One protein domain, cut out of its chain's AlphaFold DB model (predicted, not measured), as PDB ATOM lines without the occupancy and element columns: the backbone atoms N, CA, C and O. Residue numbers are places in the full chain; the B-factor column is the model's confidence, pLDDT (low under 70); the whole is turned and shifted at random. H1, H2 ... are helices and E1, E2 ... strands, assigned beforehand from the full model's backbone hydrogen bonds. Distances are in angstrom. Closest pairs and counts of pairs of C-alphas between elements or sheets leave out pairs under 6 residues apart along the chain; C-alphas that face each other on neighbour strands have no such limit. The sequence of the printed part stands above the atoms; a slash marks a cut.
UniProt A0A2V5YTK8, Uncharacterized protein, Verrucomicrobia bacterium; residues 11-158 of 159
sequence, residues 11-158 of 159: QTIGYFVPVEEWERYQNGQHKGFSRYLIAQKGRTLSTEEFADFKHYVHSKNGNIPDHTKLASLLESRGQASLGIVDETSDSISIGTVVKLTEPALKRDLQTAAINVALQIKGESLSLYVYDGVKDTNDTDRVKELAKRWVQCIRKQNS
ATOM      1  N   GLN A  11     -41.937 -27.491  47.226       86.25
ATOM      2  CA  GLN A  11     -42.805 -28.602  47.584       86.25
ATOM      3  C   GLN A  11     -43.210 -29.352  46.317       86.25
ATOM      4  O   GLN A  11     -43.775 -28.764  45.399       86.25
ATOM      5  N   THR A  12     -42.975 -30.663  46.260       87.00
ATOM      6  CA  THR A  12     -43.545 -31.490  45.182       87.00
ATOM      7  C   THR A  12     -45.029 -31.715  45.462       87.00
ATOM      8  O   THR A  12     -45.378 -32.259  46.506       87.00
ATOM      9  N   ILE A  13     -45.892 -31.283  44.542       87.31
ATOM     10  CA  ILE A  13     -47.352 -31.438  44.630       87.31
ATOM     11  C   ILE A  13     -47.778 -32.785  44.045       87.31
ATOM     12  O   ILE A  13     -48.680 -33.437  44.562       87.31
ATOM     13  N   GLY A  14     -47.133 -33.200  42.955       84.50
ATOM     14  CA  GLY A  14     -47.504 -34.409  42.238       84.50
ATOM     15  C   GLY A  14     -46.361 -34.960  41.407       84.50
ATOM     16  O   GLY A  14     -45.492 -34.225  40.932       84.50
ATOM     17  N   TYR A  15     -46.393 -36.275  41.240       84.44
ATOM     18  CA  TYR A  15     -45.480 -37.033  40.406       84.44
ATOM     19  C   TYR A  15     -46.303 -37.948  39.507       84.44
ATOM     20  O   TYR A  15     -47.162 -38.679  39.996       84.44
ATOM     21  N   PHE A  16     -46.050 -37.887  38.205       86.25
ATOM     22  CA  PHE A  16     -46.829 -38.603  37.205       86.25
ATOM     23  C   PHE A  16     -45.896 -39.416  36.321       86.25
ATOM     24  O   PHE A  16     -44.908 -38.896  35.805       86.25
ATOM     25  N   VAL A  17     -46.235 -40.687  36.144       85.56
ATOM     26  CA  VAL A  17     -45.482 -41.675  35.367       85.56
ATOM     27  C   VAL A  17     -46.425 -42.542  34.548       85.56
ATOM     28  O   VAL A  17     -47.596 -42.662  34.915       85.56
ATOM     29  N   PRO A  18     -45.932 -43.179  33.472       86.12
ATOM     30  CA  PRO A  18     -46.664 -44.238  32.793       86.12
ATOM     31  C   PRO A  18     -47.054 -45.355  33.768       86.12
ATOM     32  O   PRO A  18     -46.226 -45.813  34.561       86.12
ATOM     33  N   VAL A  19     -48.309 -45.801  33.693       87.50
ATOM     34  CA  VAL A  19     -48.868 -46.820  34.596       87.50
ATOM     35  C   VAL A  19     -48.092 -48.131  34.479       87.50
ATOM     36  O   VAL A  19     -47.726 -48.727  35.487       87.50
ATOM     37  N   GLU A  20     -47.724 -48.524  33.263       87.25
ATOM     38  CA  GLU A  20     -47.007 -49.772  33.000       87.25
ATOM     39  C   GLU A  20     -45.578 -49.743  33.562       87.25
ATOM     40  O   GLU A  20     -44.996 -50.776  33.892       87.25
ATOM     41  N   GLU A  21     -44.954 -48.564  33.630       83.44
ATOM     42  CA  GLU A  21     -43.645 -48.398  34.270       83.44
ATOM     43  C   GLU A  21     -43.764 -48.362  35.790       83.44
ATOM     44  O   GLU A  21     -42.912 -48.923  36.477       83.44
ATOM     45  N   TRP A  22     -44.840 -47.769  36.312       86.75
ATOM     46  CA  TRP A  22     -45.158 -47.788  37.738       86.75
ATOM     47  C   TRP A  22     -45.363 -49.208  38.262       86.75
ATOM     48  O   TRP A  22     -44.716 -49.591  39.234       86.75
ATOM     49  N   GLU A  23     -46.168 -50.020  37.582       88.88
ATOM     50  CA  GLU A  23     -46.401 -51.421  37.953       88.88
ATOM     51  C   GLU A  23     -45.097 -52.231  37.960       88.88
ATOM     52  O   GLU A  23     -44.789 -52.936  38.923       88.88
ATOM     53  N   ARG A  24     -44.266 -52.082  36.919       83.00
ATOM     54  CA  ARG A  24     -42.955 -52.752  36.843       83.00
ATOM     55  C   ARG A  24     -41.991 -52.278  37.931       83.00
ATOM     56  O   ARG A  24     -41.256 -53.096  38.484       83.00
ATOM     57  N   TYR A  25     -41.995 -50.986  38.258       83.00
ATOM     58  CA  TYR A  25     -41.208 -50.436  39.361       83.00
ATOM     59  C   TYR A  25     -41.654 -51.017  40.711       83.00
ATOM     60  O   TYR A  25     -40.812 -51.477  41.483       83.00
ATOM     61  N   GLN A  26     -42.964 -51.074  40.978       85.56
ATOM     62  CA  GLN A  26     -43.505 -51.649  42.217       85.56
ATOM     63  C   GLN A  26     -43.166 -53.136  42.378       85.56
ATOM     64  O   GLN A  26     -42.899 -53.584  43.491       85.56
ATOM     65  N   ASN A  27     -43.085 -53.875  41.271       86.75
ATOM     66  CA  ASN A  27     -42.692 -55.285  41.256       86.75
ATOM     67  C   ASN A  27     -41.165 -55.509  41.296       86.75
ATOM     68  O   ASN A  27     -40.704 -56.640  41.144       86.75
ATOM     69  N   GLY A  28     -40.358 -54.451  41.452       81.31
ATOM     70  CA  GLY A  28     -38.892 -54.531  41.486       81.31
ATOM     71  C   GLY A  28     -38.240 -54.862  40.139       81.31
ATOM     72  O   GLY A  28     -37.034 -55.102  40.076       81.31
ATOM     73  N   GLN A  29     -39.016 -54.861  39.054       76.69
ATOM     74  CA  GLN A  29     -38.567 -55.177  37.694       76.69
ATOM     75  C   GLN A  29     -37.968 -53.957  36.979       76.69
ATOM     76  O   GLN A  29     -37.388 -54.092  35.902       76.69
ATOM     77  N   HIS A  30     -38.098 -52.760  37.559       69.69
ATOM     78  CA  HIS A  30     -37.591 -51.516  36.991       69.69
ATOM     79  C   HIS A  30     -37.016 -50.597  38.082       69.69
ATOM     80  O   HIS A  30     -37.517 -50.579  39.202       69.69
ATOM     81  N   LYS A  31     -35.950 -49.837  37.778       67.75
ATOM     82  CA  LYS A  31     -35.267 -48.933  38.738       67.75
ATOM     83  C   LYS A  31     -35.412 -47.441  38.390       67.75
ATOM     84  O   LYS A  31     -34.658 -46.616  38.903       67.75
ATOM     85  N   GLY A  32     -36.347 -47.084  37.514       70.12
ATOM     86  CA  GLY A  32     -36.538 -45.712  37.044       70.12
ATOM     87  C   GLY A  32     -37.818 -45.555  36.237       70.12
ATOM     88  O   GLY A  32     -38.692 -46.404  36.329       70.12
ATOM     89  N   PHE A  33     -37.915 -44.467  35.477       77.56
ATOM     90  CA  PHE A  33     -39.013 -44.203  34.548       77.56
ATOM     91  C   PHE A  33     -38.435 -43.564  33.288       77.56
ATOM     92  O   PHE A  33     -37.543 -42.715  33.383       77.56
ATOM     93  N   SER A  34     -38.921 -43.974  32.121       73.50
ATOM     94  CA  SER A  34     -38.483 -43.423  30.836       73.50
ATOM     95  C   SER A  34     -39.132 -42.072  30.543       73.50
ATOM     96  O   SER A  34     -38.575 -41.263  29.801       73.50
ATOM     97  N   ARG A  35     -40.299 -41.823  31.149       79.19
ATOM     98  CA  ARG A  35     -41.061 -40.579  31.047       79.19
ATOM     99  C   ARG A  35     -41.649 -40.242  32.396       79.19
ATOM    100  O   ARG A  35     -42.145 -41.125  33.094       79.19
ATOM    101  N   TYR A  36     -41.620 -38.971  32.756       85.19
ATOM    102  CA  TYR A  36     -42.245 -38.519  33.986       85.19
ATOM    103  C   TYR A  36     -42.524 -37.022  33.956       85.19
ATOM    104  O   TYR A  36     -41.928 -36.259  33.196       85.19
ATOM    105  N   LEU A  37     -43.440 -36.610  34.820       87.44
ATOM    106  CA  LEU A  37     -43.746 -35.217  35.081       87.44
ATOM    107  C   LEU A  37     -43.732 -34.981  36.588       87.44
ATOM    108  O   LEU A  37     -44.307 -35.751  37.360       87.44
ATOM    109  N   ILE A  38     -43.074 -33.903  37.001       88.19
ATOM    110  CA  ILE A  38     -43.018 -33.457  38.392       88.19
ATOM    111  C   ILE A  38     -43.663 -32.077  38.447       88.19
ATOM    112  O   ILE A  38     -43.207 -31.145  37.788       88.19
ATOM    113  N   ALA A  39     -44.719 -31.951  39.244       89.56
ATOM    114  CA  ALA A  39     -45.340 -30.671  39.548       89.56
ATOM    115  C   ALA A  39     -44.856 -30.194  40.918       89.56
ATOM    116  O   ALA A  39     -44.959 -30.921  41.912       89.56
ATOM    117  N   GLN A  40     -44.338 -28.972  40.978       89.50
ATOM    118  CA  GLN A  40     -43.777 -28.380  42.183       89.50
ATOM    119  C   GLN A  40     -44.367 -26.998  42.439       89.50
ATOM    120  O   GLN A  40     -44.682 -26.251  41.515       89.50
ATOM    121  N   LYS A  41     -44.469 -26.651  43.717       89.44
ATOM    122  CA  LYS A  41     -44.834 -25.327  44.201       89.44
ATOM    123  C   LYS A  41     -43.636 -24.709  44.896       89.44
ATOM    124  O   LYS A  41     -43.067 -25.311  45.807       89.44
ATOM    125  N   GLY A  42     -43.245 -23.525  44.443       84.88
ATOM    126  CA  GLY A  42     -42.232 -22.715  45.108       84.88
ATOM    127  C   GLY A  42     -42.860 -21.633  45.978       84.88
ATOM    128  O   GLY A  42     -44.076 -21.587  46.180       84.88
ATOM    129  N   ARG A  43     -42.016 -20.707  46.442       89.75
ATOM    130  CA  ARG A  43     -42.487 -19.409  46.930       89.75
ATOM    131  C   ARG A  43     -43.269 -18.720  45.810       89.75
ATOM    132  O   ARG A  43     -42.773 -18.639  44.689       89.75
ATOM    133  N   THR A  44     -44.449 -18.196  46.127       90.69
ATOM    134  CA  THR A  44     -45.168 -17.304  45.215       90.69
ATOM    135  C   THR A  44     -44.318 -16.069  44.937       90.69
ATOM    136  O   THR A  44     -43.939 -15.347  45.862       90.69
ATOM    137  N   LEU A  45     -44.034 -15.844  43.660       90.88
ATOM    138  CA  LEU A  45     -43.411 -14.630  43.157       90.88
ATOM    139  C   LEU A  45     -44.494 -13.584  42.890       90.88
ATOM    140  O   LEU A  45     -45.559 -13.923  42.364       90.88
ATOM    141  N   SER A  46     -44.218 -12.322  43.211       92.81
ATOM    142  CA  SER A  46     -45.014 -11.201  42.704       92.81
ATOM    143  C   SER A  46     -44.895 -11.098  41.174       92.81
ATOM    144  O   SER A  46     -44.064 -11.758  40.544       92.81
ATOM    145  N   THR A  47     -45.728 -10.268  40.546       91.19
ATOM    146  CA  THR A  47     -45.624  -9.991  39.104       91.19
ATOM    147  C   THR A  47     -44.248  -9.429  38.730       91.19
ATOM    148  O   THR A  47     -43.671  -9.841  37.727       91.19
ATOM    149  N   GLU A  48     -43.708  -8.527  39.552       94.25
ATOM    150  CA  GLU A  48     -42.388  -7.911  39.358       94.25
ATOM    151  C   GLU A  48     -41.272  -8.949  39.513       94.25
ATOM    152  O   GLU A  48     -40.445  -9.105  38.621       94.25
ATOM    153  N   GLU A  49     -41.316  -9.757  40.576       94.88
ATOM    154  CA  GLU A  49     -40.326 -10.813  40.810       94.88
ATOM    155  C   GLU A  49     -40.332 -11.875  39.702       94.88
ATOM    156  O   GLU A  49     -39.294 -12.447  39.370       94.88
ATOM    157  N   PHE A  50     -41.497 -12.161  39.117       94.81
ATOM    158  CA  PHE A  50     -41.587 -13.084  37.992       94.81
ATOM    159  C   PHE A  50     -41.068 -12.470  36.692       94.81
ATOM    160  O   PHE A  50     -40.409 -13.163  35.916       94.81
ATOM    161  N   ALA A  51     -41.299 -11.175  36.459       94.56
ATOM    162  CA  ALA A  51     -40.673 -10.461  35.352       94.56
ATOM    163  C   ALA A  51     -39.140 -10.476  35.483       94.56
ATOM    164  O   ALA A  51     -38.452 -10.840  34.527       94.56
ATOM    165  N   ASP A  52     -38.611 -10.206  36.679       95.56
ATOM    166  CA  ASP A  52     -37.179 -10.285  36.980       95.56
ATOM    167  C   ASP A  52     -36.627 -11.699  36.791       95.56
ATOM    168  O   ASP A  52     -35.553 -11.886  36.212       95.56
ATOM    169  N   PHE A  53     -37.378 -12.722  37.208       93.00
ATOM    170  CA  PHE A  53     -37.019 -14.112  36.949       93.00
ATOM    171  C   PHE A  53     -36.906 -14.396  35.444       93.00
ATOM    172  O   PHE A  53     -35.919 -14.987  35.005       93.00
ATOM    173  N   LYS A  54     -37.863 -13.937  34.628       95.38
ATOM    174  CA  LYS A  54     -37.779 -14.087  33.167       95.38
ATOM    175  C   LYS A  54     -36.586 -13.323  32.594       95.38
ATOM    176  O   LYS A  54     -35.855 -13.889  31.783       95.38
ATOM    177  N   HIS A  55     -36.313 -12.100  33.054       96.06
ATOM    178  CA  HIS A  55     -35.113 -11.351  32.663       96.06
ATOM    179  C   HIS A  55     -33.822 -12.102  32.998       96.06
ATOM    180  O   HIS A  55     -32.913 -12.168  32.166       96.06
ATOM    181  N   TYR A  56     -33.753 -12.733  34.170       94.19
ATOM    182  CA  TYR A  56     -32.639 -13.599  34.533       94.19
ATOM    183  C   TYR A  56     -32.503 -14.783  33.563       94.19
ATOM    184  O   TYR A  56     -31.408 -15.018  33.049       94.19
ATOM    185  N   VAL A  57     -33.594 -15.486  33.242       93.75
ATOM    186  CA  VAL A  57     -33.577 -16.600  32.275       93.75
ATOM    187  C   VAL A  57     -33.105 -16.140  30.891       93.75
ATOM    188  O   VAL A  57     -32.246 -16.793  30.292       93.75
ATOM    189  N   HIS A  58     -33.588 -14.990  30.413       95.56
ATOM    190  CA  HIS A  58     -33.133 -14.355  29.170       95.56
ATOM    191  C   HIS A  58     -31.639 -14.025  29.204       95.56
ATOM    192  O   HIS A  58     -30.920 -14.353  28.264       95.56
ATOM    193  N   SER A  59     -31.130 -13.473  30.314       95.00
ATOM    194  CA  SER A  59     -29.697 -13.167  30.477       95.00
ATOM    195  C   SER A  59     -28.796 -14.407  30.400       95.00
ATOM    196  O   SER A  59     -27.610 -14.308  30.091       95.00
ATOM    197  N   LYS A  60     -29.362 -15.589  30.675       91.56
ATOM    198  CA  LYS A  60     -28.693 -16.891  30.565       91.56
ATOM    199  C   LYS A  60     -28.977 -17.597  29.241       91.56
ATOM    200  O   LYS A  60     -28.512 -18.718  29.062       91.56
ATOM    201  N   ASN A  61     -29.733 -16.982  28.330       86.69
ATOM    202  CA  ASN A  61     -30.222 -17.602  27.097       86.69
ATOM    203  C   ASN A  61     -30.932 -18.951  27.359       86.69
ATOM    204  O   ASN A  61     -30.748 -19.921  26.628       86.69
ATOM    205  N   GLY A  62     -31.665 -19.056  28.473       82.62
ATOM    206  CA  GLY A  62     -32.294 -20.305  28.911       82.62
ATOM    207  C   GLY A  62     -31.324 -21.389  29.404       82.62
ATOM    208  O   GLY A  62     -31.770 -22.475  29.751       82.62
ATOM    209  N   ASN A  63     -30.016 -21.136  29.495       83.25
ATOM    210  CA  ASN A  63     -29.051 -22.101  30.026       83.25
ATOM    211  C   ASN A  63     -29.048 -22.095  31.566       83.25
ATOM    212  O   ASN A  63     -28.111 -21.624  32.215       83.25
ATOM    213  N   ILE A  64     -30.150 -22.568  32.145       80.44
ATOM    214  CA  ILE A  64     -30.315 -22.730  33.589       80.44
ATOM    215  C   ILE A  64     -29.850 -24.139  33.981       80.44
ATOM    216  O   ILE A  64     -30.286 -25.100  33.348       80.44
ATOM    217  N   PRO A  65     -28.975 -24.290  34.996       69.88
ATOM    218  CA  PRO A  65     -28.531 -25.601  35.454       69.88
ATOM    219  C   PRO A  65     -29.705 -26.504  35.843       69.88
ATOM    220  O   PRO A  65     -30.492 -26.168  36.729       69.88
ATOM    221  N   ASP A  66     -29.797 -27.661  35.194       70.12
ATOM    222  CA  ASP A  66     -30.738 -28.714  35.557       70.12
ATOM    223  C   ASP A  66     -30.082 -29.638  36.590       70.12
ATOM    224  O   ASP A  66     -29.093 -30.316  36.310       70.12
ATOM    225  N   HIS A  67     -30.608 -29.625  37.813       65.38
ATOM    226  CA  HIS A  67     -30.113 -30.448  38.921       65.38
ATOM    227  C   HIS A  67     -30.885 -31.767  39.075       65.38
ATOM    228  O   HIS A  67     -30.698 -32.487  40.064       65.38
ATOM    229  N   THR A  68     -31.755 -32.101  38.121       64.62
ATOM    230  CA  THR A  68     -32.524 -33.341  38.153       64.62
ATOM    231  C   THR A  68     -31.593 -34.534  37.982       64.62
ATOM    232  O   THR A  68     -30.826 -34.635  37.024       64.62
ATOM    233  N   LYS A  69     -31.651 -35.478  38.924       64.50
ATOM    234  CA  LYS A  69     -30.894 -36.723  38.799       64.50
ATOM    235  C   LYS A  69     -31.549 -37.616  37.754       64.50
ATOM    236  O   LYS A  69     -32.717 -37.977  37.889       64.50
ATOM    237  N   LEU A  70     -30.765 -38.026  36.762       65.44
ATOM    238  CA  LEU A  70     -31.151 -39.089  35.839       65.44
ATOM    239  C   LEU A  70     -31.379 -40.402  36.600       65.44
ATOM    240  O   LEU A  70     -30.773 -40.654  37.646       65.44
ATOM    241  N   ALA A  71     -32.254 -41.253  36.061       65.25
ATOM    242  CA  ALA A  71     -32.419 -42.609  36.567       65.25
ATOM    243  C   ALA A  71     -31.077 -43.356  36.498       65.25
ATOM    244  O   ALA A  71     -30.378 -43.280  35.492       65.25
ATOM    245  N   SER A  72     -30.734 -44.123  37.535       66.12
ATOM    246  CA  SER A  72     -29.428 -44.798  37.653       66.12
ATOM    247  C   SER A  72     -29.153 -45.869  36.591       66.12
ATOM    248  O   SER A  72     -28.036 -46.368  36.504       66.12
ATOM    249  N   LEU A  73     -30.162 -46.238  35.798       67.50
ATOM    250  CA  LEU A  73     -30.054 -47.161  34.666       67.50
ATOM    251  C   LEU A  73     -29.571 -46.485  33.373       67.50
ATOM    252  O   LEU A  73     -29.267 -47.183  32.407       67.50
ATOM    253  N   LEU A  74     -29.554 -45.150  33.338       72.38
ATOM    254  CA  LEU A  74     -29.255 -44.359  32.152       72.38
ATOM    255  C   LEU A  74     -27.932 -43.617  32.341       72.38
ATOM    256  O   LEU A  74     -27.709 -42.957  33.355       72.38
ATOM    257  N   GLU A  75     -27.072 -43.691  31.332       78.25
ATOM    258  CA  GLU A  75     -25.826 -42.931  31.276       78.25
ATOM    259  C   GLU A  75     -26.001 -41.717  30.367       78.25
ATOM    260  O   GLU A  75     -26.417 -41.854  29.215       78.25
ATOM    261  N   SER A  76     -25.665 -40.524  30.865       80.69
ATOM    262  CA  SER A  76     -25.661 -39.315  30.035       80.69
ATOM    263  C   SER A  76     -24.468 -39.311  29.085       80.69
ATOM    264  O   SER A  76     -23.318 -39.436  29.504       80.69
ATOM    265  N   ARG A  77     -24.747 -39.116  27.795       80.62
ATOM    266  CA  ARG A  77     -23.755 -38.904  26.727       80.62
ATOM    267  C   ARG A  77     -23.563 -37.428  26.387       80.62
ATOM    268  O   ARG A  77     -22.790 -37.100  25.490       80.62
ATOM    269  N   GLY A  78     -24.273 -36.546  27.083       81.38
ATOM    270  CA  GLY A  78     -24.262 -35.109  26.858       81.38
ATOM    271  C   GLY A  78     -25.667 -34.535  26.728       81.38
ATOM    272  O   GLY A  78     -26.664 -35.255  26.653       81.38
ATOM    273  N   GLN A  79     -25.728 -33.211  26.687       83.75
ATOM    274  CA  GLN A  79     -26.970 -32.456  26.603       83.75
ATOM    275  C   GLN A  79     -26.809 -31.270  25.654       83.75
ATOM    276  O   GLN A  79     -25.719 -30.710  25.532       83.75
ATOM    277  N   ALA A  80     -27.897 -30.890  24.995       84.56
ATOM    278  CA  ALA A  80     -27.990 -29.702  24.162       84.56
ATOM    279  C   ALA A  80     -29.109 -28.811  24.705       84.56
ATOM    280  O   ALA A  80     -30.270 -29.220  24.739       84.56
ATOM    281  N   SER A  81     -28.757 -27.604  25.153       87.00
ATOM    282  CA  SER A  81     -29.760 -26.613  25.541       87.00
ATOM    283  C   SER A  81     -30.481 -26.109  24.291       87.00
ATOM    284  O   SER A  81     -29.838 -25.755  23.303       87.00
ATOM    285  N   LEU A  82     -31.810 -26.069  24.349       88.06
ATOM    286  CA  LEU A  82     -32.664 -25.452  23.332       88.06
ATOM    287  C   LEU A  82     -33.032 -24.004  23.698       88.06
ATOM    288  O   LEU A  82     -33.779 -23.355  22.967       88.06
ATOM    289  N   GLY A  83     -32.529 -23.504  24.831       90.62
ATOM    290  CA  GLY A  83     -32.870 -22.195  25.372       90.62
ATOM    291  C   GLY A  83     -34.342 -22.088  25.776       90.62
ATOM    292  O   GLY A  83     -34.952 -23.046  26.261       90.62
ATOM    293  N   ILE A  84     -34.906 -20.895  25.591       94.00
ATOM    294  CA  ILE A  84     -36.323 -20.619  25.845       94.00
ATOM    295  C   ILE A  84     -37.141 -21.168  24.670       94.00
ATOM    296  O   ILE A  84     -37.002 -20.721  23.531       94.00
ATOM    297  N   VAL A  85     -37.996 -22.150  24.950       92.81
ATOM    298  CA  VAL A  85     -38.813 -22.840  23.937       92.81
ATOM    299  C   VAL A  85     -40.232 -22.274  23.846       92.81
ATOM    300  O   VAL A  85     -40.850 -22.323  22.784       92.81
ATOM    301  N   ASP A  86     -40.743 -21.696  24.930       94.88
ATOM    302  CA  ASP A  86     -42.037 -21.013  24.950       94.88
ATOM    303  C   ASP A  86     -42.046 -19.938  26.038       94.88
ATOM    304  O   ASP A  86     -41.449 -20.121  27.099       94.88
ATOM    305  N   GLU A  87     -42.729 -18.825  25.789       96.25
ATOM    306  CA  GLU A  87     -42.903 -17.758  26.772       96.25
ATOM    307  C   GLU A  87     -44.248 -17.056  26.568       96.25
ATOM    308  O   GLU A  87     -44.672 -16.773  25.446       96.25
ATOM    309  N   THR A  88     -44.905 -16.737  27.679       94.75
ATOM    310  CA  THR A  88     -46.098 -15.890  27.737       94.75
ATOM    311  C   THR A  88     -45.950 -14.855  28.858       94.75
ATOM    312  O   THR A  88     -44.930 -14.780  29.550       94.75
ATOM    313  N   SER A  89     -46.977 -14.032  29.083       92.44
ATOM    314  CA  SER A  89     -46.980 -13.069  30.194       92.44
ATOM    315  C   SER A  89     -46.763 -13.739  31.557       92.44
ATOM    316  O   SER A  89     -45.999 -13.239  32.372       92.44
ATOM    317  N   ASP A  90     -47.386 -14.895  31.757       93.38
ATOM    318  CA  ASP A  90     -47.486 -15.669  32.998       93.38
ATOM    319  C   ASP A  90     -46.645 -16.957  32.997       93.38
ATOM    320  O   ASP A  90     -46.694 -17.705  33.966       93.38
ATOM    321  N   SER A  91     -45.886 -17.261  31.938       96.19
ATOM    322  CA  SER A  91     -45.066 -18.477  31.896       96.19
ATOM    323  C   SER A  91     -43.775 -18.316  31.106       96.19
ATOM    324  O   SER A  91     -43.705 -17.508  30.183       96.19
ATOM    325  N   ILE A  92     -42.770 -19.115  31.449       96.38
ATOM    326  CA  ILE A  92     -41.545 -19.281  30.667       96.38
ATOM    327  C   ILE A  92     -41.128 -20.752  30.699       96.38
ATOM    328  O   ILE A  92     -41.128 -21.385  31.756       96.38
ATOM    329  N   SER A  93     -40.805 -21.302  29.531       95.00
ATOM    330  CA  SER A  93     -40.430 -22.702  29.344       95.00
ATOM    331  C   SER A  93     -39.029 -22.803  28.764       95.00
ATOM    332  O   SER A  93     -38.719 -22.198  27.737       95.00
ATOM    333  N   ILE A  94     -38.197 -23.618  29.398       93.12
ATOM    334  CA  ILE A  94     -36.805 -23.860  29.032       93.12
ATOM    335  C   ILE A  94     -36.672 -25.319  28.612       93.12
ATOM    336  O   ILE A  94     -37.097 -26.212  29.347       93.12
ATOM    337  N   GLY A  95     -36.087 -25.563  27.441       90.31
ATOM    338  CA  GLY A  95     -35.913 -26.906  26.893       90.31
ATOM    339  C   GLY A  95     -34.451 -27.337  26.855       90.31
ATOM    340  O   GLY A  95     -33.566 -26.554  26.518       90.31
ATOM    341  N   THR A  96     -34.201 -28.608  27.144       88.69
ATOM    342  CA  THR A  96     -32.915 -29.279  26.928       88.69
ATOM    343  C   THR A  96     -33.175 -30.651  26.323       88.69
ATOM    344  O   THR A  96     -34.094 -31.346  26.748       88.69
ATOM    345  N   VAL A  97     -32.365 -31.070  25.351       87.62
ATOM    346  CA  VAL A  97     -32.338 -32.468  24.904       87.62
ATOM    347  C   VAL A  97     -31.155 -33.170  25.548       87.62
ATOM    348  O   VAL A  97     -30.013 -32.730  25.422       87.62
ATOM    349  N   VAL A  98     -31.430 -34.277  26.223       85.44
ATOM    350  CA  VAL A  98     -30.440 -35.133  26.869       85.44
ATOM    351  C   VAL A  98     -30.258 -36.389  26.024       85.44
ATOM    352  O   VAL A  98     -31.228 -37.055  25.653       85.44
ATOM    353  N   LYS A  99     -29.001 -36.704  25.701       85.25
ATOM    354  CA  LYS A  99     -28.617 -37.954  25.037       85.25
ATOM    355  C   LYS A  99     -28.273 -38.978  26.103       85.25
ATOM    356  O   LYS A  99     -27.426 -38.716  26.958       85.25
ATOM    357  N   LEU A 100     -28.898 -40.144  26.032       83.56
ATOM    358  CA  LEU A 100     -28.756 -41.192  27.030       83.56
ATOM    359  C   LEU A 100     -28.429 -42.516  26.368       83.56
ATOM    360  O   LEU A 100     -28.889 -42.799  25.265       83.56
ATOM    361  N   THR A 101     -27.711 -43.358  27.093       81.12
ATOM    362  CA  THR A 101     -27.559 -44.770  26.762       81.12
ATOM    363  C   THR A 101     -28.166 -45.596  27.892       81.12
ATOM    364  O   THR A 101     -27.979 -45.277  29.065       81.12
ATOM    365  N   GLU A 102     -28.879 -46.662  27.543       80.44
ATOM    366  CA  GLU A 102     -29.292 -47.732  28.450       80.44
ATOM    367  C   GLU A 102     -28.348 -48.928  28.234       80.44
ATOM    368  O   GLU A 102     -28.560 -49.726  27.308       80.44
ATOM    369  N   PRO A 103     -27.269 -49.066  29.033       76.06
ATOM    370  CA  PRO A 103     -26.181 -49.993  28.719       76.06
ATOM    371  C   PRO A 103     -26.634 -51.454  28.692       76.06
ATOM    372  O   PRO A 103     -26.207 -52.222  27.832       76.06
ATOM    373  N   ALA A 104     -27.554 -51.819  29.592       74.19
ATOM    374  CA  ALA A 104     -28.100 -53.170  29.691       74.19
ATOM    375  C   ALA A 104     -28.813 -53.621  28.405       74.19
ATOM    376  O   ALA A 104     -28.766 -54.801  28.065       74.19
ATOM    377  N   LEU A 105     -29.433 -52.687  27.676       75.19
ATOM    378  CA  LEU A 105     -30.150 -52.957  26.426       75.19
ATOM    379  C   LEU A 105     -29.377 -52.514  25.175       75.19
ATOM    380  O   LEU A 105     -29.886 -52.676  24.069       75.19
ATOM    381  N   LYS A 106     -28.164 -51.957  25.333       79.06
ATOM    382  CA  LYS A 106     -27.365 -51.349  24.250       79.06
ATOM    383  C   LYS A 106     -28.195 -50.401  23.379       79.06
ATOM    384  O   LYS A 106     -28.099 -50.412  22.152       79.06
ATOM    385  N   ARG A 107     -29.049 -49.612  24.028       80.00
ATOM    386  CA  ARG A 107     -30.009 -48.737  23.363       80.00
ATOM    387  C   ARG A 107     -29.670 -47.288  23.654       80.00
ATOM    388  O   ARG A 107     -29.568 -46.908  24.816       80.00
ATOM    389  N   ASP A 108     -29.572 -46.488  22.602       81.19
ATOM    390  CA  ASP A 108     -29.492 -45.040  22.737       81.19
ATOM    391  C   ASP A 108     -30.893 -44.428  22.737       81.19
ATOM    392  O   ASP A 108     -31.803 -44.853  22.015       81.19
ATOM    393  N   LEU A 109     -31.065 -43.435  23.599       81.06
ATOM    394  CA  LEU A 109     -32.303 -42.720  23.834       81.06
ATOM    395  C   LEU A 109     -32.030 -41.222  23.762       81.06
ATOM    396  O   LEU A 109     -30.965 -40.730  24.137       81.06
ATOM    397  N   GLN A 110     -33.029 -40.491  23.292       84.31
ATOM    398  CA  GLN A 110     -33.026 -39.040  23.305       84.31
ATOM    399  C   GLN A 110     -34.271 -38.596  24.049       84.31
ATOM    400  O   GLN A 110     -35.374 -39.075  23.773       84.31
ATOM    401  N   THR A 111     -34.089 -37.719  25.026       85.75
ATOM    402  CA  THR A 111     -35.181 -37.248  25.874       85.75
ATOM    403  C   THR A 111     -35.146 -35.738  25.976       85.75
ATOM    404  O   THR A 111     -34.084 -35.150  26.165       85.75
ATOM    405  N   ALA A 112     -36.308 -35.110  25.890       88.50
ATOM    406  CA  ALA A 112     -36.484 -33.720  26.247       88.50
ATOM    407  C   ALA A 112     -36.694 -33.597  27.758       88.50
ATOM    408  O   ALA A 112     -37.556 -34.270  28.321       88.50
ATOM    409  N   ALA A 113     -35.932 -32.704  28.377       88.62
ATOM    410  CA  ALA A 113     -36.187 -32.147  29.692       88.62
ATOM    411  C   ALA A 113     -36.726 -30.722  29.503       88.62
ATOM    412  O   ALA A 113     -36.065 -29.876  28.894       88.62
ATOM    413  N   ILE A 114     -37.941 -30.465  29.980       91.62
ATOM    414  CA  ILE A 114     -38.605 -29.164  29.874       91.62
ATOM    415  C   ILE A 114     -38.898 -28.658  31.278       91.62
ATOM    416  O   ILE A 114     -39.629 -29.297  32.031       91.62
ATOM    417  N   ASN A 115     -38.356 -27.490  31.599       91.44
ATOM    418  CA  ASN A 115     -38.634 -26.767  32.831       91.44
ATOM    419  C   ASN A 115     -39.590 -25.619  32.516       91.44
ATOM    420  O   ASN A 115     -39.232 -24.706  31.776       91.44
ATOM    421  N   VAL A 116     -40.795 -25.653  33.072       93.62
ATOM    422  CA  VAL A 116     -41.801 -24.601  32.906       93.62
ATOM    423  C   VAL A 116     -42.003 -23.906  34.242       93.62
ATOM    424  O   VAL A 116     -42.426 -24.542  35.202       93.62
ATOM    425  N   ALA A 117     -41.770 -22.600  34.294       93.75
ATOM    426  CA  ALA A 117     -42.234 -21.760  35.391       93.75
ATOM    427  C   ALA A 117     -43.549 -21.089  34.978       93.75
ATOM    428  O   ALA A 117     -43.639 -20.519  33.890       93.75
ATOM    429  N   LEU A 118     -44.566 -21.162  35.835       94.62
ATOM    430  CA  LEU A 118     -45.918 -20.677  35.559       94.62
ATOM    431  C   LEU A 118     -46.476 -19.929  36.773       94.62
ATOM    432  O   LEU A 118     -46.482 -20.456  37.886       94.62
ATOM    433  N   GLN A 119     -47.008 -18.732  36.544       92.94
ATOM    434  CA  GLN A 119     -47.868 -18.035  37.491       92.94
ATOM    435  C   GLN A 119     -49.333 -18.346  37.196       92.94
ATOM    436  O   GLN A 119     -49.823 -18.118  36.094       92.94
ATOM    437  N   ILE A 120     -50.060 -18.851  38.190       89.94
ATOM    438  CA  ILE A 120     -51.491 -19.119  38.054       89.94
ATOM    439  C   ILE A 120     -52.201 -18.883  39.381       89.94
ATOM    440  O   ILE A 120     -51.746 -19.350  40.418       89.94
ATOM    441  N   LYS A 121     -53.307 -18.127  39.362       86.44
ATOM    442  CA  LYS A 121     -54.117 -17.812  40.559       86.44
ATOM    443  C   LYS A 121     -53.315 -17.271  41.758       86.44
ATOM    444  O   LYS A 121     -53.620 -17.588  42.901       86.44
ATOM    445  N   GLY A 122     -52.291 -16.458  41.503       84.94
ATOM    446  CA  GLY A 122     -51.435 -15.929  42.571       84.94
ATOM    447  C   GLY A 122     -50.502 -16.974  43.192       84.94
ATOM    448  O   GLY A 122     -49.999 -16.766  44.289       84.94
ATOM    449  N   GLU A 123     -50.258 -18.093  42.512       89.25
ATOM    450  CA  GLU A 123     -49.258 -19.089  42.890       89.25
ATOM    451  C   GLU A 123     -48.170 -19.199  41.824       89.25
ATOM    452  O   GLU A 123     -48.411 -18.951  40.641       89.25
ATOM    453  N   SER A 124     -46.966 -19.594  42.244       91.25
ATOM    454  CA  SER A 124     -45.856 -19.909  41.341       91.25
ATOM    455  C   SER A 124     -45.597 -21.410  41.336       91.25
ATOM    456  O   SER A 124     -45.216 -22.007  42.348       91.25
ATOM    457  N   LEU A 125     -45.820 -22.007  40.171       91.81
ATOM    458  CA  LEU A 125     -45.649 -23.426  39.918       91.81
ATOM    459  C   LEU A 125     -44.433 -23.654  39.026       91.81
ATOM    460  O   LEU A 125     -44.147 -22.868  38.122       91.81
ATOM    461  N   SER A 126     -43.751 -24.764  39.273       90.31
ATOM    462  CA  SER A 126     -42.751 -25.324  38.377       90.31
ATOM    463  C   SER A 126     -43.241 -26.677  37.878       90.31
ATOM    464  O   SER A 126     -43.711 -27.508  38.662       90.31
ATOM    465  N   LEU A 127     -43.152 -26.895  36.572       90.75
ATOM    466  CA  LEU A 127     -43.407 -28.177  35.939       90.75
ATOM    467  C   LEU A 127     -42.114 -28.662  35.301       90.75
ATOM    468  O   LEU A 127     -41.585 -28.014  34.400       90.75
ATOM    469  N   TYR A 128     -41.650 -29.826  35.730       89.19
ATOM    470  CA  TYR A 128     -40.574 -30.535  35.060       89.19
ATOM    471  C   TYR A 128     -41.165 -31.677  34.241       89.19
ATOM    472  O   TYR A 128     -41.838 -32.550  34.792       89.19
ATOM    473  N   VAL A 129     -40.929 -31.666  32.933       88.69
ATOM    474  CA  VAL A 129     -41.405 -32.688  31.996       88.69
ATOM    475  C   VAL A 129     -40.208 -33.404  31.405       88.69
ATOM    476  O   VAL A 129     -39.301 -32.768  30.874       88.69
ATOM    477  N   TYR A 130     -40.248 -34.727  31.456       87.12
ATOM    478  CA  TYR A 130     -39.250 -35.591  30.862       87.12
ATOM    479  C   TYR A 130     -39.925 -36.570  29.904       87.12
ATOM    480  O   TYR A 130     -40.715 -37.413  30.337       87.12
ATOM    481  N   ASP A 131     -39.651 -36.444  28.607       86.62
ATOM    482  CA  ASP A 131     -40.293 -37.258  27.566       86.62
ATOM    483  C   ASP A 131     -39.312 -37.632  26.446       86.62
ATOM    484  O   ASP A 131     -38.316 -36.952  26.219       86.62
ATOM    485  N   GLY A 132     -39.579 -38.724  25.733       83.88
ATOM    486  CA  GLY A 132     -38.749 -39.173  24.615       83.88
ATOM    487  C   GLY A 132     -38.919 -38.297  23.370       83.88
ATOM    488  O   GLY A 132     -40.041 -37.957  22.996       83.88
ATOM    489  N   VAL A 133     -37.815 -38.001  22.684       83.94
ATOM    490  CA  VAL A 133     -37.789 -37.312  21.380       83.94
ATOM    491  C   VAL A 133     -37.083 -38.164  20.331       83.94
ATOM    492  O   VAL A 133     -36.325 -39.078  20.663       83.94
ATOM    493  N   LYS A 134     -37.369 -37.912  19.048       79.19
ATOM    494  CA  LYS A 134     -36.807 -38.713  17.949       79.19
ATOM    495  C   LYS A 134     -35.366 -38.334  17.630       79.19
ATOM    496  O   LYS A 134     -34.558 -39.218  17.345       79.19
ATOM    497  N   ASP A 135     -35.055 -37.045  17.679       76.06
ATOM    498  CA  ASP A 135     -33.731 -36.512  17.382       76.06
ATOM    499  C   ASP A 135     -33.408 -35.271  18.236       76.06
ATOM    500  O   ASP A 135     -34.278 -34.707  18.902       76.06
ATOM    501  N   THR A 136     -32.141 -34.848  18.244       72.12
ATOM    502  CA  THR A 136     -31.674 -33.716  19.059       72.12
ATOM    503  C   THR A 136     -32.050 -32.347  18.525       72.12
ATOM    504  O   THR A 136     -31.886 -31.355  19.228       72.12
ATOM    505  N   ASN A 137     -32.534 -32.297  17.293       72.75
ATOM    506  CA  ASN A 137     -33.005 -31.112  16.602       72.75
ATOM    507  C   ASN A 137     -34.539 -31.019  16.606       72.75
ATOM    508  O   ASN A 137     -35.056 -30.062  16.030       72.75
ATOM    509  N   ASP A 138     -35.251 -31.933  17.281       79.06
ATOM    510  CA  ASP A 138     -36.719 -32.007  17.388       79.06
ATOM    511  C   ASP A 138     -37.295 -30.889  18.286       79.06
ATOM    512  O   ASP A 138     -38.122 -31.075  19.180       79.06
ATOM    513  N   THR A 139     -36.797 -29.675  18.065       81.25
ATOM    514  CA  THR A 139     -37.083 -28.457  18.816       81.25
ATOM    515  C   THR A 139     -38.556 -28.102  18.702       81.25
ATOM    516  O   THR A 139     -39.163 -27.699  19.690       81.25
ATOM    517  N   ASP A 140     -39.157 -28.287  17.525       86.94
ATOM    518  CA  ASP A 140     -40.576 -28.000  17.302       86.94
ATOM    519  C   ASP A 140     -41.469 -28.889  18.163       86.94
ATOM    520  O   ASP A 140     -42.421 -28.396  18.773       86.94
ATOM    521  N   ARG A 141     -41.115 -30.170  18.314       86.50
ATOM    522  CA  ARG A 141     -41.836 -31.074  19.208       86.50
ATOM    523  C   ARG A 141     -41.694 -30.675  20.670       86.50
ATOM    524  O   ARG A 141     -42.678 -30.720  21.405       86.50
ATOM    525  N   VAL A 142     -40.499 -30.264  21.099       89.38
ATOM    526  CA  VAL A 142     -40.274 -29.784  22.473       89.38
ATOM    527  C   VAL A 142     -41.097 -28.523  22.751       89.38
ATOM    528  O   VAL A 142     -41.765 -28.438  23.784       89.38
ATOM    529  N   LYS A 143     -41.117 -27.575  21.806       90.75
ATOM    530  CA  LYS A 143     -41.944 -26.360  21.872       90.75
ATOM    531  C   LYS A 143     -43.432 -26.692  21.954       90.75
ATOM    532  O   LYS A 143     -44.150 -26.131  22.781       90.75
ATOM    533  N   GLU A 144     -43.903 -27.611  21.113       91.75
ATOM    534  CA  GLU A 144     -45.293 -28.071  21.115       91.75
ATOM    535  C   GLU A 144     -45.666 -28.717  22.457       91.75
ATOM    536  O   GLU A 144     -46.719 -28.414  23.023       91.75
ATOM    537  N   LEU A 145     -44.789 -29.568  23.002       90.38
ATOM    538  CA  LEU A 145     -45.006 -30.241  24.279       90.38
ATOM    539  C   LEU A 145     -45.098 -29.237  25.438       90.38
ATOM    540  O   LEU A 145     -46.028 -29.331  26.241       90.38
ATOM    541  N   ALA A 146     -44.194 -28.252  25.490       92.00
ATOM    542  CA  ALA A 146     -44.223 -27.180  26.486       92.00
ATOM    543  C   ALA A 146     -45.550 -26.401  26.435       92.00
ATOM    544  O   ALA A 146     -46.270 -26.318  27.435       92.00
ATOM    545  N   LYS A 147     -45.935 -25.931  25.239       92.56
ATOM    546  CA  LYS A 147     -47.198 -25.209  25.011       92.56
ATOM    547  C   LYS A 147     -48.408 -26.022  25.447       92.56
ATOM    548  O   LYS A 147     -49.298 -25.501  26.122       92.56
ATOM    549  N   ARG A 148     -48.446 -27.307  25.086       92.06
ATOM    550  CA  ARG A 148     -49.559 -28.200  25.415       92.06
ATOM    551  C   ARG A 148     -49.734 -28.356  26.924       92.06
ATOM    552  O   ARG A 148     -50.869 -28.322  27.402       92.06
ATOM    553  N   TRP A 149     -48.643 -28.504  27.675       90.56
ATOM    554  CA  TRP A 149     -48.704 -28.611  29.133       90.56
ATOM    555  C   TRP A 149     -49.207 -27.328  29.785       90.56
ATOM    556  O   TRP A 149     -50.139 -27.380  30.590       90.56
ATOM    557  N   VAL A 150     -48.667 -26.177  29.381       91.12
ATOM    558  CA  VAL A 150     -49.109 -24.869  29.877       91.12
ATOM    559  C   VAL A 150     -50.601 -24.652  29.598       91.12
ATOM    560  O   VAL A 150     -51.365 -24.301  30.498       91.12
ATOM    561  N   GLN A 151     -51.052 -24.923  28.368       91.81
ATOM    562  CA  GLN A 151     -52.464 -24.816  27.991       91.81
ATOM    563  C   GLN A 151     -53.358 -25.754  28.806       91.81
ATOM    564  O   GLN A 151     -54.446 -25.353  29.223       91.81
ATOM    565  N   CYS A 152     -52.911 -26.987  29.054       90.12
ATOM    566  CA  CYS A 152     -53.645 -27.946  29.872       90.12
ATOM    567  C   CYS A 152     -53.836 -27.417  31.300       90.12
ATOM    568  O   CYS A 152     -54.969 -27.368  31.782       90.12
ATOM    569  N   ILE A 153     -52.759 -26.948  31.939       88.50
ATOM    570  CA  ILE A 153     -52.809 -26.410  33.305       88.50
ATOM    571  C   ILE A 153     -53.733 -25.194  33.371       88.50
ATOM    572  O   ILE A 153     -54.599 -25.144  34.246       88.50
ATOM    573  N   ARG A 154     -53.616 -24.253  32.424       89.62
ATOM    574  CA  ARG A 154     -54.512 -23.089  32.346       89.62
ATOM    575  C   ARG A 154     -55.971 -23.505  32.228       89.62
ATOM    576  O   ARG A 154     -56.787 -23.056  33.023       89.62
ATOM    577  N   LYS A 155     -56.292 -24.408  31.296       90.31
ATOM    578  CA  LYS A 155     -57.668 -24.869  31.051       90.31
ATOM    579  C   LYS A 155     -58.303 -25.518  32.284       90.31
ATOM    580  O   LYS A 155     -59.496 -25.344  32.521       90.31
ATOM    581  N   GLN A 156     -57.529 -26.265  33.069       86.75
ATOM    582  CA  GLN A 156     -58.037 -26.882  34.299       86.75
ATOM    583  C   GLN A 156     -58.211 -25.879  35.447       86.75
ATOM    584  O   GLN A 156     -58.963 -26.136  36.381       86.75
ATOM    585  N   ASN A 157     -57.562 -24.718  35.358       82.25
ATOM    586  CA  ASN A 157     -57.566 -23.691  36.391       82.25
ATOM    587  C   ASN A 157     -58.295 -22.405  35.974       82.25
ATOM    588  O   ASN A 157     -58.320 -21.460  36.744       82.25
ATOM    589  N   SER A 158     -58.942 -22.347  34.813       73.44
ATOM    590  CA  SER A 158     -59.706 -21.176  34.347       73.44
ATOM    591  C   SER A 158     -61.074 -20.976  35.029       73.44
ATOM    592  O   SER A 158     -61.898 -20.222  34.523       73.44
TER     593      SER A 158
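AT A GLANCE: This is residues 11 to 158 of the 159 residues of an uncharacterized protein of Verrucomicrobia bacterium (UniProt A0A2V5YTK8). A twisted sheet of six strands has the long helix H3 packed on one face, against E3, E4 and E5, and the shorter helix H2 over the other face, near where E4 begins. The small helix H1 lies off the sheet, beyond the last residue of E1. The printed part has 148 residues with three named helices and six named strands, in the order E1, H1, E2, H2, E3, E4, E5, E6, H3; the class is mixed, helices and strands. The sheet runs E1, E2, E6, E5, E4, E3 and is antiparallel throughout. The whole is compact, with a radius of gyration of the C-alphas of 15.9 A, yet elongated, spanning 48 by 30 by 23 A.

HOW THE PARTS SIT: E1, residues 11 to 16, is an edge strand and the antiparallel neighbour of E2, residues 36 to 41, at 158 degrees; N 13 and O 39 are 2.8 A apart, within hydrogen-bond range. H1, residues 19 to 26, is not on the sheet. E2 is also antiparallel to E6, residues 123 to 132, with N 38 and O 128 2.9 A apart. E3, residues 75 to 87, E4, residues 91 to 102, E5, residues 107 to 120, and E6 form a meander, each strand the antiparallel neighbour of the one before. Its hairpins have N 82 and O 95 at 2.8 A, N 96 and O 113 at 2.9 A, and N 116 and O 127 at 2.8 A. E3 bends by 68 degrees at residue 78 and E4 by 50 degrees at residue 99. H2, residues 47 to 59, and H3, residues 139 to 157, lie on opposite faces of the sheet, making three layers, helices on both faces. H2, at a height over the sheet of 9.8 A, is over E5 and E4 and slantwise to the strands, at 38 degrees to E4 on the local plane; its closest C-alphas to E4 are those of Lys 54 and Ile 92, 6.9 A. H3 touches E3, where the closest C-alphas are those of Val 85 and Lys 143, 5.1 A. In H1, H2 and H3 every O i to N i+4 pair is within hydrogen-bond range.

IN THESE COORDINATES: E1 begins at C-alpha 11 (-42.805, -28.602, 47.584). From first to last C-alpha H2 measures 18.4 A, E3 30.8 A, E4 33.4 A, E5 39.4 A and E6 29.1 A. H3 measures 27.4 A and ends at C-alpha 157 (-57.566, -23.691, 36.391).

THE WHOLE: The two C-alphas farthest apart are those of Glu 48 and Leu 105, 48.4 A. The printed part has no cut. The link from H2 to E3 is long, 15 residues. Mean pLDDT of the printed part is 85.6; residues 30 to 31, 65 and 67 to 73 are under 70.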